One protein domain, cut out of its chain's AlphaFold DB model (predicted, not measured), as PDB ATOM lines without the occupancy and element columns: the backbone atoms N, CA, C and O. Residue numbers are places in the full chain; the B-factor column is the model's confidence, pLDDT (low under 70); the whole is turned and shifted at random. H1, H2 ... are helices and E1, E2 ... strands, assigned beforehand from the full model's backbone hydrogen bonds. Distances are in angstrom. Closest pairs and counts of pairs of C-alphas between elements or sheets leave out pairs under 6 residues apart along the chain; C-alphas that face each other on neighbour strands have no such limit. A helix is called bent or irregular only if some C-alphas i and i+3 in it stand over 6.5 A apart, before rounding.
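What this domain is: This is residues 37 to 150 of the 153 residues of an uncharacterized protein of Nitrosopumilales archaeon (UniProt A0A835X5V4). Two small three-stranded sheets stand face to face as a sandwich, and a helical hairpin of H1 and H2 meets the second sheet with one end and makes up the far end of the long axis. The first sheet runs E1, E2, E5 and the second E4, E3, E6, both antiparallel and twisted. The printed part has 114 residues, with six named strands and then two named helices, E1 E2 E3 E4 E5 E6 H1 H2 along the chain, a mixed class. It is loose, with a radius of gyration of the C-alphas of 16.6 A, and flat, spanning 50 by 36 by 19 A.

How they stand to each other: E1, residues 37 to 43, and E2, residues 50 to 58, form an antiparallel hairpin, with N 39 and O 54 at 2.9 A. E5, residues 91 to 99, is the antiparallel neighbour of E2, with N 53 and O 96 at 2.9 A. In the other sheet, E3, residues 64 to 72, and E4, residues 77 to 86, form a hairpin, with N 80 and O 69 at 2.8 A. E3 bends by 74 degrees at residue 67 and E4 by 72 degrees at residue 83. E6, residues 107 to 112, is the antiparallel neighbour of E3, with N 70 and O 109 at 2.8 A. The facing parts of the two sheets are 10.9 A centre to centre, their planes 19 degrees apart. Between E3 and E5 the closest C-alphas, those of Val 69 and Tyr 94, are 7.4 A apart. H1, residues 113 to 129, only grazes the sheet E4 E3 E6, with residues 113 to 118. H2, residues 132 to 148, only grazes it too, with residues 144 to 148. H1 and H2 touch, closest at the C-alphas of Ile 120 and Tyr 142, 5.9 A, with a shallow tilt of 22 degrees, opposite ways. Their O i to N i+4 pairs within hydrogen-bond range are 11 of 13 in H1 and 12 of 13 in H2.

Where its parts are: E1 begins at C-alpha 37, (175.297, 221.508, 202.421), and is 18.4 A long. E2 measures 25.9 A, E3 20.7 A, E4 23.0 A, E5 25.3 A and E6 16.8 A. H1 begins at C-alpha 113, (162.669, 234.593, 194.213), and is 25.8 A long. H1 is irregular, but only just: C-alphas 125 and 128 are 7.0 A apart. H2 is 24.6 A long and ends at C-alpha 148, (156.444, 234.948, 200.632).

The domain as a whole: The two C-alphas farthest apart, those of Gly 46 and Pro 128, are 51.2 A apart. The printed part has no cut. The links E1 to E2 and E5 to E6 are short, the other links are tight, and no link is long. The mean pLDDT of the printed part is 92.7, and no printed residue is under 70.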
ATOM      1  N   THR A  37     174.517 222.542 201.726       86.62
ATOM      2  CA  THR A  37     175.297 221.508 202.421       86.62
ATOM      3  C   THR A  37     174.604 221.072 203.711       86.62
ATOM      4  O   THR A  37     174.235 221.912 204.537       86.62
ATOM      5  N   LYS A  38     174.487 219.758 203.953       82.75
ATOM      6  CA  LYS A  38     174.064 219.223 205.262       82.75
ATOM      7  C   LYS A  38     175.155 219.511 206.297       82.75
ATOM      8  O   LYS A  38     176.306 219.132 206.098       82.75
ATOM      9  N   VAL A  39     174.806 220.172 207.402       86.62
ATOM     10  CA  VAL A  39     175.768 220.515 208.471       86.62
ATOM     11  C   VAL A  39     175.490 219.754 209.755       86.62
ATOM     12  O   VAL A  39     176.423 219.450 210.497       86.62
ATOM     13  N   LYS A  40     174.226 219.416 210.021       89.44
ATOM     14  CA  LYS A  40     173.861 218.650 211.208       89.44
ATOM     15  C   LYS A  40     172.727 217.679 210.920       89.44
ATOM     16  O   LYS A  40     171.686 218.089 210.415       89.44
ATOM     17  N   VAL A  41     172.941 216.418 211.287       91.12
ATOM     18  CA  VAL A  41     171.956 215.334 211.243       91.12
ATOM     19  C   VAL A  41     172.163 214.480 212.490       91.12
ATOM     20  O   VAL A  41     173.080 213.665 212.543       91.12
ATOM     21  N   GLU A  42     171.350 214.698 213.520       93.12
ATOM     22  CA  GLU A  42     171.501 213.994 214.802       93.12
ATOM     23  C   GLU A  42     170.148 213.562 215.369       93.12
ATOM     24  O   GLU A  42     169.189 214.332 215.280       93.12
ATOM     25  N   PRO A  43     170.055 212.387 216.017       93.88
ATOM     26  CA  PRO A  43     168.850 212.002 216.739       93.88
ATOM     27  C   PRO A  43     168.492 213.036 217.811       93.88
ATOM     28  O   PRO A  43     169.339 213.478 218.594       93.88
ATOM     29  N   TYR A  44     167.217 213.402 217.895       93.94
ATOM     30  CA  TYR A  44     166.716 214.287 218.934       93.94
ATOM     31  C   TYR A  44     166.606 213.517 220.252       93.94
ATOM     32  O   TYR A  44     165.823 212.577 220.404       93.94
ATOM     33  N   LYS A  45     167.436 213.906 221.224       92.25
ATOM     34  CA  LYS A  45     167.663 213.143 222.454       92.25
ATOM     35  C   LYS A  45     166.357 212.758 223.158       92.25
ATOM     36  O   LYS A  45     165.559 213.609 223.544       92.25
ATOM     37  N   GLY A  46     166.188 211.456 223.388       90.62
ATOM     38  CA  GLY A  46     165.051 210.911 224.131       90.62
ATOM     39  C   GLY A  46     163.730 210.891 223.357       90.62
ATOM     40  O   GLY A  46     162.689 210.660 223.972       90.62
ATOM     41  N   LYS A  47     163.741 211.125 222.038       92.88
ATOM     42  CA  LYS A  47     162.568 210.987 221.173       92.88
ATOM     43  C   LYS A  47     162.896 210.091 219.982       92.88
ATOM     44  O   LYS A  47     163.868 210.329 219.276       92.88
ATOM     45  N   GLN A  48     162.079 209.061 219.783       91.38
ATOM     46  CA  GLN A  48     162.149 208.231 218.582       91.38
ATOM     47  C   GLN A  48     161.678 209.029 217.365       91.38
ATOM     48  O   GLN A  48     160.834 209.919 217.499       91.38
ATOM     49  N   ASP A  49     162.261 208.708 216.214       92.50
ATOM     50  CA  ASP A  49     161.930 209.255 214.896       92.50
ATOM     51  C   ASP A  49     162.003 210.781 214.786       92.50
ATOM     52  O   ASP A  49     161.473 211.348 213.839       92.50
ATOM     53  N   LEU A  50     162.640 211.471 215.739       95.31
ATOM     54  CA  LEU A  50     162.897 212.906 215.675       95.31
ATOM     55  C   LEU A  50     164.387 213.156 215.507       95.31
ATOM     56  O   LEU A  50     165.205 212.559 216.202       95.31
ATOM     57  N   TRP A  51     164.720 214.086 214.623       95.81
ATOM     58  CA  TRP A  51     166.085 214.413 214.247       95.81
ATOM     59  C   TRP A  51     166.280 215.923 214.221       95.81
ATOM     60  O   TRP A  51     165.433 216.656 213.722       95.81
ATOM     61  N   VAL A  52     167.404 216.400 214.747       95.12
ATOM     62  CA  VAL A  52     167.866 217.770 214.515       95.12
ATOM     63  C   VAL A  52     168.496 217.812 213.132       95.12
ATOM     64  O   VAL A  52     169.505 217.140 212.901       95.12
ATOM     65  N   TYR A  53     167.920 218.616 212.245       94.94
ATOM     66  CA  TYR A  53     168.400 218.788 210.885       94.94
ATOM     67  C   TYR A  53     168.766 220.245 210.625       94.94
ATOM     68  O   TYR A  53     167.925 221.125 210.783       94.94
ATOM     69  N   ILE A  54     170.024 220.501 210.259       93.94
ATOM     70  CA  ILE A  54     170.509 221.839 209.900       93.94
ATOM     71  C   ILE A  54     171.258 221.760 208.576       93.94
ATOM     72  O   ILE A  54     172.204 220.977 208.421       93.94
ATOM     73  N   VAL A  55     170.875 222.639 207.659       93.75
ATOM     74  CA  VAL A  55     171.548 222.872 206.388       93.75
ATOM     75  C   VAL A  55     172.189 224.251 206.365       93.75
ATOM     76  O   VAL A  55     171.737 225.195 207.016       93.75
ATOM     77  N   LYS A  56     173.275 224.357 205.611       94.19
ATOM     78  CA  LYS A  56     173.958 225.605 205.303       94.19
ATOM     79  C   LYS A  56     173.768 225.883 203.824       94.19
ATOM     80  O   LYS A  56     174.098 225.035 203.007       94.19
ATOM     81  N   VAL A  57     173.285 227.075 203.517       93.88
ATOM     82  CA  VAL A  57     173.097 227.571 202.156       93.88
ATOM     83  C   VAL A  57     174.162 228.613 201.881       93.88
ATOM     84  O   VAL A  57     174.226 229.595 202.624       93.88
ATOM     85  N   CYS A  58     174.991 228.420 200.860       92.25
ATOM     86  CA  CYS A  58     176.091 229.320 200.521       92.25
ATOM     87  C   CYS A  58     175.928 229.899 199.115       92.25
ATOM     88  O   CYS A  58     175.797 229.173 198.145       92.25
ATOM     89  N   ALA A  59     175.992 231.223 199.015       93.69
ATOM     90  CA  ALA A  59     175.907 231.964 197.764       93.69
ATOM     91  C   ALA A  59     177.315 232.109 197.155       93.69
ATOM     92  O   ALA A  59     177.979 233.123 197.364       93.69
ATOM     93  N   GLU A  60     177.843 231.069 196.507       89.81
ATOM     94  CA  GLU A  60     179.271 231.013 196.143       89.81
ATOM     95  C   GLU A  60     179.634 231.909 194.947       89.81
ATOM     96  O   GLU A  60     180.560 232.728 195.008       89.81
ATOM     97  N   ASP A  61     178.882 231.796 193.858       90.75
ATOM     98  CA  ASP A  61     179.164 232.424 192.567       90.75
ATOM     99  C   ASP A  61     178.389 233.737 192.356       90.75
ATOM    100  O   ASP A  61     178.923 234.691 191.770       90.75
ATOM    101  N   LYS A  62     177.176 233.824 192.908       91.12
ATOM    102  CA  LYS A  62     176.252 234.962 192.826       91.12
ATOM    103  C   LYS A  62     175.506 235.150 194.148       91.12
ATOM    104  O   LYS A  62     175.508 234.265 194.992       91.12
ATOM    105  N   SER A  63     174.882 236.311 194.347       93.44
ATOM    106  CA  SER A  63     173.967 236.498 195.481       93.44
ATOM    107  C   SER A  63     172.686 235.699 195.246       93.44
ATOM    108  O   SER A  63     172.130 235.768 194.152       93.44
ATOM    109  N   LEU A  64     172.195 235.013 196.275       93.62
ATOM    110  CA  LEU A  64     170.944 234.256 196.225       93.62
ATOM    111  C   LEU A  64     169.824 235.063 196.866       93.62
ATOM    112  O   LEU A  64     170.024 235.704 197.901       93.62
ATOM    113  N   ARG A  65     168.629 235.006 196.285       93.56
ATOM    114  CA  ARG A  65     167.429 235.548 196.920       93.56
ATOM    115  C   ARG A  65     166.480 234.398 197.187       93.56
ATOM    116  O   ARG A  65     165.736 234.000 196.306       93.56
ATOM    117  N   VAL A  66     166.536 233.875 198.401       94.00
ATOM    118  CA  VAL A  66     165.786 232.688 198.813       94.00
ATOM    119  C   VAL A  66     164.476 233.139 199.436       94.00
ATOM    120  O   VAL A  66     164.479 233.956 200.360       94.00
ATOM    121  N   VAL A  67     163.351 232.630 198.948       94.75
ATOM    122  CA  VAL A  67     162.029 232.946 199.506       94.75
ATOM    123  C   VAL A  67     161.518 231.866 200.438       94.75
ATOM    124  O   VAL A  67     160.852 232.192 201.421       94.75
ATOM    125  N   GLU A  68     161.903 230.618 200.195       94.75
ATOM    126  CA  GLU A  68     161.513 229.469 201.000       94.75
ATOM    127  C   GLU A  68     162.664 228.469 201.103       94.75
ATOM    128  O   GLU A  68     163.433 228.297 200.157       94.75
ATOM    129  N   VAL A  69     162.771 227.819 202.259       93.50
ATOM    130  CA  VAL A  69     163.584 226.618 202.451       93.50
ATOM    131  C   VAL A  69     162.646 225.488 202.831       93.50
ATOM    132  O   VAL A  69     161.891 225.604 203.797       93.50
ATOM    133  N   ILE A  70     162.690 224.398 202.080       94.62
ATOM    134  CA  ILE A  70     161.860 223.222 202.302       94.62
ATOM    135  C   ILE A  70     162.745 222.151 202.925       94.62
ATOM    136  O   ILE A  70     163.678 221.668 202.291       94.62
ATOM    137  N   LEU A  71     162.472 221.782 204.174       94.06
ATOM    138  CA  LEU A  71     163.132 220.671 204.855       94.06
ATOM    139  C   LEU A  71     162.242 219.436 204.721       94.06
ATOM    140  O   LEU A  71     161.114 219.435 205.210       94.06
ATOM    141  N   LYS A  72     162.742 218.383 204.074       94.31
ATOM    142  CA  LYS A  72     161.975 217.182 203.719       94.31
ATOM    143  C   LYS A  72     162.570 215.916 204.324       94.31
ATOM    144  O   LYS A  72     163.768 215.829 204.589       94.31
ATOM    145  N   SER A  73     161.710 214.938 204.572       93.88
ATOM    146  CA  SER A  73     162.072 213.584 204.972       93.88
ATOM    147  C   SER A  73     161.118 212.559 204.369       93.88
ATOM    148  O   SER A  73     160.141 212.900 203.706       93.88
ATOM    149  N   ASP A  74     161.343 211.278 204.650       92.56
ATOM    150  CA  ASP A  74     160.394 210.216 204.308       92.56
ATOM    151  C   ASP A  74     159.092 210.242 205.139       92.56
ATOM    152  O   ASP A  74     158.204 209.417 204.918       92.56
ATOM    153  N   MET A  75     158.975 211.156 206.111       93.56
ATOM    154  CA  MET A  75     157.841 211.237 207.038       93.56
ATOM    155  C   MET A  75     157.208 212.626 207.153       93.56
ATOM    156  O   MET A  75     156.087 212.728 207.655       93.56
ATOM    157  N   ALA A  76     157.917 213.693 206.789       92.81
ATOM    158  CA  ALA A  76     157.462 215.058 207.008       92.81
ATOM    159  C   ALA A  76     158.133 216.054 206.062       92.81
ATOM    160  O   ALA A  76     159.248 215.843 205.594       92.81
ATOM    161  N   GLU A  77     157.460 217.182 205.879       94.62
ATOM    162  CA  GLU A  77     157.958 218.340 205.148       94.62
ATOM    163  C   GLU A  77     157.670 219.599 205.973       94.62
ATOM    164  O   GLU A  77     156.602 219.723 206.584       94.62
ATOM    165  N   ILE A  78     158.644 220.502 206.049       94.38
ATOM    166  CA  ILE A  78     158.527 221.803 206.703       94.38
ATOM    167  C   ILE A  78     158.922 222.874 205.694       94.38
ATOM    168  O   ILE A  78     160.047 222.889 205.205       94.38
ATOM    169  N   HIS A  79     157.995 223.794 205.445       94.12
ATOM    170  CA  HIS A  79     158.195 224.954 204.588       94.12
ATOM    171  C   HIS A  79     158.540 226.173 205.446       94.12
ATOM    172  O   HIS A  79     157.703 226.679 206.199       94.12
ATOM    173  N   GLU A  80     159.777 226.648 205.347       91.81
ATOM    174  CA  GLU A  80     160.247 227.843 206.040       91.81
ATOM    175  C   GLU A  80     160.276 229.031 205.076       91.81
ATOM    176  O   GLU A  80     161.205 229.202 204.288       91.81
ATOM    177  N   GLY A  81     159.261 229.893 205.161       90.56
ATOM    178  CA  GLY A  81     159.231 231.161 204.434       90.56
ATOM    179  C   GLY A  81     160.249 232.160 204.991       90.56
ATOM    180  O   GLY A  81     160.025 232.752 206.050       90.56
ATOM    181  N   VAL A  82     161.355 232.374 204.277       90.75
ATOM    182  CA  VAL A  82     162.506 233.156 204.765       90.75
ATOM    183  C   VAL A  82     162.631 234.535 204.118       90.75
ATOM    184  O   VAL A  82     163.035 235.465 204.811       90.75
ATOM    185  N   ASN A  83     162.267 234.678 202.835       88.94
ATOM    186  CA  ASN A  83     162.393 235.909 202.027       88.94
ATOM    187  C   ASN A  83     163.652 236.737 202.343       88.94
ATOM    188  O   ASN A  83     163.577 237.873 202.821       88.94
ATOM    189  N   LYS A  84     164.814 236.129 202.099       91.19
ATOM    190  CA  LYS A  84     166.123 236.631 202.510       91.19
ATOM    191  C   LYS A  84     167.091 236.698 201.333       91.19
ATOM    192  O   LYS A  84     167.163 235.788 200.509       91.19
ATOM    193  N   SER A  85     167.892 237.758 201.301       93.69
ATOM    194  CA  SER A  85     169.053 237.852 200.412       93.69
ATOM    195  C   SER A  85     170.301 237.288 201.095       93.69
ATOM    196  O   SER A  85     170.635 237.673 202.218       93.69
ATOM    197  N   ILE A  86     170.997 236.375 200.420       94.06
ATOM    198  CA  ILE A  86     172.301 235.845 200.815       94.06
ATOM    199  C   ILE A  86     173.333 236.449 199.853       94.06
ATOM    200  O   ILE A  86     173.395 236.046 198.691       94.06
ATOM    201  N   PRO A  87     174.135 237.438 200.292       95.00
ATOM    202  CA  PRO A  87     175.138 238.050 199.429       95.00
ATOM    203  C   PRO A  87     176.181 237.038 198.958       95.00
ATOM    204  O   PRO A  87     176.537 236.128 199.708       95.00
ATOM    205  N   LYS A  88     176.745 237.258 197.767       94.94
ATOM    206  CA  LYS A  88     177.877 236.473 197.263       94.94
ATOM    207  C   LYS A  88     178.988 236.321 198.316       94.94
ATOM    208  O   LYS A  88     179.393 237.290 198.963       94.94
ATOM    209  N   GLY A  89     179.496 235.101 198.467       93.31
ATOM    210  CA  GLY A  89     180.514 234.712 199.439       93.31
ATOM    211  C   GLY A  89     180.004 234.595 200.879       93.31
ATOM    212  O   GLY A  89     180.814 234.497 201.804       93.31
ATOM    213  N   LYS A  90     178.686 234.649 201.108       95.69
ATOM    214  CA  LYS A  90     178.067 234.467 202.428       95.69
ATOM    215  C   LYS A  90     177.222 233.203 202.463       95.69
ATOM    216  O   LYS A  90     176.758 232.717 201.438       95.69
ATOM    217  N   CYS A  91     177.005 232.708 203.679       93.94
ATOM    218  CA  CYS A  91     176.125 231.580 203.930       93.94
ATOM    219  C   CYS A  91     175.056 231.937 204.969       93.94
ATOM    220  O   CYS A  91     175.273 232.794 205.829       93.94
ATOM    221  N   SER A  92     173.916 231.256 204.905       94.81
ATOM    222  CA  SER A  92     172.885 231.232 205.947       94.81
ATOM    223  C   SER A  92     172.643 229.796 206.407       94.81
ATOM    224  O   SER A  92     172.965 228.849 205.694       94.81
ATOM    225  N   PHE A  93     172.102 229.638 207.612       94.62
ATOM    226  CA  PHE A  93     171.759 228.337 208.180       94.62
ATOM    227  C   PHE A  93     170.254 228.254 208.383       94.62
ATOM    228  O   PHE A  93     169.647 229.220 208.851       94.62
ATOM    229  N   TYR A  94     169.699 227.094 208.066       94.12
ATOM    230  CA  TYR A  94     168.281 226.781 208.197       94.12
ATOM    231  C   TYR A  94     168.150 225.401 208.816       94.12
ATOM    232  O   TYR A  94     169.013 224.544 208.603       94.12
ATOM    233  N   GLY A  95     167.120 225.180 209.621       94.19
ATOM    234  CA  GLY A  95     167.005 223.908 210.304       94.19
ATOM    235  C   GLY A  95     165.842 223.814 211.265       94.19
ATOM    236  O   GLY A  95     165.407 224.797 211.857       94.19
ATOM    237  N   ALA A  96     165.419 222.576 211.475       95.62
ATOM    238  CA  ALA A  96     164.286 222.229 212.306       95.62
ATOM    239  C   ALA A  96     164.505 220.876 212.991       95.62
ATOM    240  O   ALA A  96     165.438 220.123 212.689       95.62
ATOM    241  N   VAL A  97     163.609 220.557 213.925       96.12
ATOM    242  CA  VAL A  97     163.456 219.188 214.420       96.12
ATOM    243  C   VAL A  97     162.452 218.477 213.518       96.12
ATOM    244  O   VAL A  97     161.271 218.817 213.510       96.12
ATOM    245  N   MET A  98     162.933 217.496 212.764       95.44
ATOM    246  CA  MET A  98     162.190 216.784 211.730       95.44
ATOM    247  C   MET A  98     161.798 215.391 212.198       95.44
ATOM    248  O   MET A  98     162.576 214.720 212.877       95.44
ATOM    249  N   LYS A  99     160.613 214.928 211.786       95.56
ATOM    250  CA  LYS A  99     160.296 213.498 211.847       95.56
ATOM    251  C   LYS A  99     160.993 212.775 210.703       95.56
ATOM    252  O   LYS A  99     160.871 213.242 209.578       95.56
ATOM    253  N   ALA A 100     161.686 211.675 210.964       94.94
ATOM    254  CA  ALA A 100     162.317 210.833 209.944       94.94
ATOM    255  C   ALA A 100     162.616 209.439 210.511       94.94
ATOM    256  O   ALA A 100     162.979 209.327 211.688       94.94
ATOM    257  N   LYS A 101     162.512 208.389 209.683       92.00
ATOM    258  CA  LYS A 101     162.879 207.025 210.111       92.00
ATOM    259  C   LYS A 101     164.375 206.912 210.385       92.00
ATOM    260  O   LYS A 101     164.793 206.246 211.328       92.00
ATOM    261  N   ASP A 102     165.176 207.600 209.579       89.50
ATOM    262  CA  ASP A 102     166.620 207.688 209.723       89.50
ATOM    263  C   ASP A 102     167.133 209.051 209.241       89.50
ATOM    264  O   ASP A 102     166.474 209.755 208.483       89.50
ATOM    265  N   GLY A 103     168.326 209.444 209.690       86.38
ATOM    266  CA  GLY A 103     168.906 210.731 209.316       86.38
ATOM    267  C   GLY A 103     169.298 210.845 207.835       86.38
ATOM    268  O   GLY A 103     169.485 211.952 207.336       86.38
ATOM    269  N   GLY A 104     169.427 209.724 207.121       87.56
ATOM    270  CA  GLY A 104     169.755 209.688 205.696       87.56
ATOM    271  C   GLY A 104     168.606 210.151 204.803       87.56
ATOM    272  O   GLY A 104     168.865 210.685 203.723       87.56
ATOM    273  N   THR A 105     167.360 210.037 205.276       90.50
ATOM    274  CA  THR A 105     166.182 210.529 204.550       90.50
ATOM    275  C   THR A 105     165.969 212.030 204.671       90.50
ATOM    276  O   THR A 105     165.063 212.557 204.043       90.50
ATOM    277  N   LEU A 106     166.781 212.755 205.441       91.50
ATOM    278  CA  LEU A 106     166.646 214.206 205.551       91.50
ATOM    279  C   LEU A 106     167.262 214.902 204.339       91.50
ATOM    280  O   LEU A 106     168.453 214.739 204.061       91.50
ATOM    281  N   GLY A 107     166.460 215.713 203.661       91.56
ATOM    282  CA  GLY A 107     166.843 216.534 202.520       91.56
ATOM    283  C   GLY A 107     166.372 217.974 202.681       91.56
ATOM    284  O   GLY A 107     165.531 218.277 203.529       91.56
ATOM    285  N   ALA A 108     166.908 218.860 201.852       92.19
ATOM    286  CA  ALA A 108     166.454 220.237 201.778       92.19
ATOM    287  C   ALA A 108     166.417 220.720 200.331       92.19
ATOM    288  O   ALA A 108     167.150 220.207 199.488       92.19
ATOM    289  N   GLU A 109     165.572 221.707 200.084       92.25
ATOM    290  CA  GLU A 109     165.397 222.386 198.804       92.25
ATOM    291  C   GLU A 109     165.237 223.885 199.062       92.25
ATOM    292  O   GLU A 109     164.716 224.292 200.108       92.25
ATOM    293  N   LEU A 110     165.722 224.710 198.139       92.12
ATOM    294  CA  LEU A 110     165.513 226.151 198.166       92.12
ATOM    295  C   LEU A 110     164.537 226.516 197.068       92.12
ATOM    296  O   LEU A 110     164.557 225.942 195.989       92.12
ATOM    297  N   VAL A 111     163.713 227.516 197.351       93.31
ATOM    298  CA  VAL A 111     162.962 228.207 196.313       93.31
ATOM    299  C   VAL A 111     163.520 229.612 196.229       93.31
ATOM    300  O   VAL A 111     163.415 230.397 197.184       93.31
ATOM    301  N   GLU A 112     164.130 229.942 195.097       92.69
ATOM    302  CA  GLU A 112     164.581 231.298 194.829       92.69
ATOM    303  C   GLU A 112     163.417 232.227 194.427       92.69
ATOM    304  O   GLU A 112     162.345 231.818 193.978       92.69
ATOM    305  N   ASP A 113     163.628 233.537 194.572       93.56
ATOM    306  CA  ASP A 113     162.669 234.593 194.213       93.56
ATOM    307  C   ASP A 113     162.217 234.497 192.753       93.56
ATOM    308  O   ASP A 113     161.059 234.779 192.452       93.56
ATOM    309  N   HIS A 114     163.108 234.093 191.844       92.25
ATOM    310  CA  HIS A 114     162.767 233.944 190.433       92.25
ATOM    311  C   HIS A 114     161.823 232.753 190.206       92.25
ATOM    312  O   HIS A 114     160.783 232.927 189.577       92.25
ATOM    313  N   GLU A 115     162.087 231.605 190.828       93.62
ATOM    314  CA  GLU A 115     161.220 230.425 190.743       93.62
ATOM    315  C   GLU A 115     159.825 230.692 191.315       93.62
ATOM    316  O   GLU A 115     158.815 230.326 190.718       93.62
ATOM    317  N   ALA A 116     159.731 231.383 192.455       93.56
ATOM    318  CA  ALA A 116     158.435 231.745 193.024       93.56
ATOM    319  C   ALA A 116     157.650 232.715 192.122       93.56
ATOM    320  O   ALA A 116     156.419 232.635 192.036       93.56
ATOM    321  N   ARG A 117     158.335 233.622 191.413       93.81
ATOM    322  CA  ARG A 117     157.703 234.489 190.402       93.81
ATOM    323  C   ARG A 117     157.235 233.690 189.191       93.81
ATOM    324  O   ARG A 117     156.141 233.968 188.696       93.81
ATOM    325  N   ASP A 118     158.009 232.700 188.763       95.25
ATOM    326  CA  ASP A 118     157.645 231.812 187.661       95.25
ATOM    327  C   ASP A 118     156.417 230.969 188.022       95.25
ATOM    328  O   ASP A 118     155.455 230.954 187.253       95.25
ATOM    329  N   LYS A 119     156.361 230.406 189.239       93.94
ATOM    330  CA  LYS A 119     155.169 229.714 189.769       93.94
ATOM    331  C   LYS A 119     153.939 230.623 189.770       93.94
ATOM    332  O   LYS A 119     152.876 230.233 189.294       93.94
ATOM    333  N   ILE A 120     154.066 231.876 190.223       93.81
ATOM    334  CA  ILE A 120     152.966 232.856 190.144       93.81
ATOM    335  C   ILE A 120     152.532 233.108 188.698       93.81
ATOM    336  O   ILE A 120     151.334 233.203 188.426       93.81
ATOM    337  N   SER A 121     153.485 233.277 187.782       93.94
ATOM    338  CA  SER A 121     153.206 233.528 186.367       93.94
ATOM    339  C   SER A 121     152.448 232.357 185.740       93.94
ATOM    340  O   SER A 121     151.410 232.554 185.104       93.94
ATOM    341  N   GLN A 122     152.906 231.134 186.015       94.38
ATOM    342  CA  GLN A 122     152.264 229.902 185.583       94.38
ATOM    343  C   GLN A 122     150.838 229.796 186.138       94.38
ATOM    344  O   GLN A 122     149.893 229.683 185.355       94.38
ATOM    345  N   LEU A 123     150.651 229.957 187.452       92.88
ATOM    346  CA  LEU A 123     149.329 229.915 188.089       92.88
ATOM    347  C   LEU A 123     148.362 230.929 187.465       92.88
ATOM    348  O   LEU A 123     147.217 230.594 187.165       92.88
ATOM    349  N   LYS A 124     148.818 232.161 187.197       92.56
ATOM    350  CA  LYS A 124     147.998 233.184 186.519       92.56
ATOM    351  C   LYS A 124     147.536 232.742 185.133       92.56
ATOM    352  O   LYS A 124     146.412 233.063 184.754       92.56
ATOM    353  N   SER A 125     148.388 232.042 184.386       94.19
ATOM    354  CA  SER A 125     148.059 231.557 183.043       94.19
ATOM    355  C   SER A 125     147.063 230.391 183.054       94.19
ATOM    356  O   SER A 125     146.248 230.269 182.140       94.19
ATOM    357  N   GLU A 126     147.083 229.569 184.106       92.56
ATOM    358  CA  GLU A 126     146.248 228.371 184.224       92.56
ATOM    359  C   GLU A 126     144.861 228.670 184.805       92.56
ATOM    360  O   GLU A 126     143.877 228.081 184.354       92.56
ATOM    361  N   ILE A 127     144.762 229.620 185.747       92.06
ATOM    362  CA  ILE A 127     143.525 230.002 186.459       92.06
ATOM    363  C   ILE A 127     142.276 230.105 185.561       92.06
ATOM    364  O   ILE A 127     141.241 229.565 185.962       92.06
ATOM    365  N   PRO A 128     142.313 230.740 184.369       92.88
ATOM    366  CA  PRO A 128     141.136 230.859 183.504       92.88
ATOM    367  C   PRO A 128     140.525 229.518 183.070       92.88
ATOM    368  O   PRO A 128     139.344 229.472 182.732       92.88
ATOM    369  N   ASN A 129     141.312 228.439 183.086       93.62
ATOM    370  CA  ASN A 129     140.935 227.122 182.574       93.62
ATOM    371  C   ASN A 129     140.662 226.090 183.684       93.62
ATOM    372  O   ASN A 129     140.400 224.924 183.387       93.62
ATOM    373  N   LEU A 130     140.728 226.485 184.960       92.38
ATOM    374  CA  LEU A 130     140.581 225.562 186.086       92.38
ATOM    375  C   LEU A 130     139.116 225.317 186.465       92.38
ATOM    376  O   LEU A 130     138.281 226.224 186.489       92.38
ATOM    377  N   SER A 131     138.809 224.082 186.865       93.25
ATOM    378  CA  SER A 131     137.550 223.781 187.556       93.25
ATOM    379  C   SER A 131     137.483 224.487 188.919       93.25
ATOM    380  O   SER A 131     138.504 224.863 189.489       93.25
ATOM    381  N   LYS A 132     136.289 224.607 189.515       90.38
ATOM    382  CA  LYS A 132     136.112 225.256 190.834       90.38
ATOM    383  C   LYS A 132     137.003 224.669 191.939       90.38
ATOM    384  O   LYS A 132     137.466 225.411 192.799       90.38
ATOM    385  N   GLN A 133     137.216 223.351 191.933       88.25
ATOM    386  CA  GLN A 133     138.032 222.683 192.949       88.25
ATOM    387  C   GLN A 133     139.522 222.963 192.736       88.25
ATOM    388  O   GLN A 133     140.207 223.325 193.686       88.25
ATOM    389  N   GLN A 134     139.991 222.895 191.488       92.12
ATOM    390  CA  GLN A 134     141.369 223.241 191.127       92.12
ATOM    391  C   GLN A 134     141.663 224.725 191.368       92.12
ATOM    392  O   GLN A 134     142.729 225.072 191.861       92.12
ATOM    393  N   LEU A 135     140.691 225.597 191.093       92.94
ATOM    394  CA  LEU A 135     140.813 227.032 191.309       92.94
ATOM    395  C   LEU A 135     141.063 227.364 192.782       92.94
ATOM    396  O   LEU A 135     141.867 228.242 193.075       92.94
ATOM    397  N   LYS A 136     140.404 226.671 193.718       93.75
ATOM    398  CA  LYS A 136     140.630 226.903 195.151       93.75
ATOM    399  C   LYS A 136     142.085 226.614 195.530       93.75
ATOM    400  O   LYS A 136     142.720 227.475 196.130       93.75
ATOM    401  N   THR A 137     142.602 225.452 195.132       93.06
ATOM    402  CA  THR A 137     143.993 225.055 195.388       93.06
ATOM    403  C   THR A 137     144.980 226.018 194.728       93.06
ATOM    404  O   THR A 137     145.867 226.531 195.401       93.06
ATOM    405  N   ALA A 138     144.768 226.366 193.456       92.31
ATOM    406  CA  ALA A 138     145.619 227.318 192.743       92.31
ATOM    407  C   ALA A 138     145.625 228.712 193.394       92.31
ATOM    408  O   ALA A 138     146.652 229.381 193.433       92.31
ATOM    409  N   MET A 139     144.492 229.162 193.943       93.62
ATOM    410  CA  MET A 139     144.409 230.442 194.652       93.62
ATOM    411  C   MET A 139     145.089 230.414 196.025       93.62
ATOM    412  O   MET A 139     145.608 231.443 196.461       93.62
ATOM    413  N   GLU A 140     145.076 229.277 196.722       93.56
ATOM    414  CA  GLU A 140     145.834 229.083 197.965       93.56
ATOM    415  C   GLU A 140     147.338 229.134 197.680       93.56
ATOM    416  O   GLU A 140     148.053 229.901 198.325       93.56
ATOM    417  N   GLU A 141     147.788 228.430 196.643       93.06
ATOM    418  CA  GLU A 141     149.182 228.443 196.202       93.06
ATOM    419  C   GLU A 141     149.623 229.835 195.716       93.06
ATOM    420  O   GLU A 141     150.664 230.356 196.116       93.06
ATOM    421  N   TYR A 142     148.786 230.513 194.929       91.88
ATOM    422  CA  TYR A 142     149.037 231.884 194.487       91.88
ATOM    423  C   TYR A 142     149.240 232.841 195.668       91.88
ATOM    424  O   TYR A 142     150.143 233.686 195.661       91.88
ATOM    425  N   ARG A 143     148.383 232.733 196.693       93.12
ATOM    426  CA  ARG A 143     148.478 233.553 197.907       93.12
ATOM    427  C   ARG A 143     149.738 233.231 198.695       93.12
ATOM    428  O   ARG A 143     150.363 234.174 199.171       93.12
ATOM    429  N   HIS A 144     150.108 231.954 198.800       92.88
ATOM    430  CA  HIS A 144     151.346 231.511 199.442       92.88
ATOM    431  C   HIS A 144     152.563 232.194 198.817       92.88
ATOM    432  O   HIS A 144     153.245 232.966 199.491       92.88
ATOM    433  N   TRP A 145     152.762 232.033 197.507       93.38
ATOM    434  CA  TRP A 145     153.907 232.634 196.816       93.38
ATOM    435  C   TRP A 145     153.896 234.160 196.889       93.38
ATOM    436  O   TRP A 145     154.927 234.780 197.142       93.38
ATOM    437  N   THR A 146     152.727 234.788 196.735       91.75
ATOM    438  CA  THR A 146     152.610 236.254 196.819       91.75
ATOM    439  C   THR A 146     152.953 236.772 198.218       91.75
ATOM    440  O   THR A 146     153.576 237.825 198.348       91.75
ATOM    441  N   PHE A 147     152.562 236.043 199.266       92.69
ATOM    442  CA  PHE A 147     152.883 236.384 200.649       92.69
ATOM    443  C   PHE A 147     154.384 236.262 200.923       92.69
ATOM    444  O   PHE A 147     154.980 237.183 201.487       92.69
ATOM    445  N   LEU A 148     155.005 235.164 200.481       91.62
ATOM    446  CA  LEU A 148     156.444 234.948 200.632       91.62
ATOM    447  C   LEU A 148     157.273 236.004 199.890       91.62
ATOM    448  O   LEU A 148     158.263 236.488 200.429       91.62
ATOM    449  N   LEU A 149     156.830 236.427 198.704       91.12
ATOM    450  CA  LEU A 149     157.494 237.429 197.860       91.12
ATOM    451  C   LEU A 149     157.335 238.885 198.323       91.12
ATOM    452  O   LEU A 149     157.696 239.796 197.572       91.12
ATOM    453  N   GLY A 150     156.790 239.126 199.519       82.06
ATOM    454  CA  GLY A 150     156.655 240.458 200.110       82.06
ATOM    455  C   GLY A 150     157.972 241.264 200.173       82.06
ATOM    456  O   GLY A 150     159.013 240.846 199.657       82.06
TER     457      GLY A 150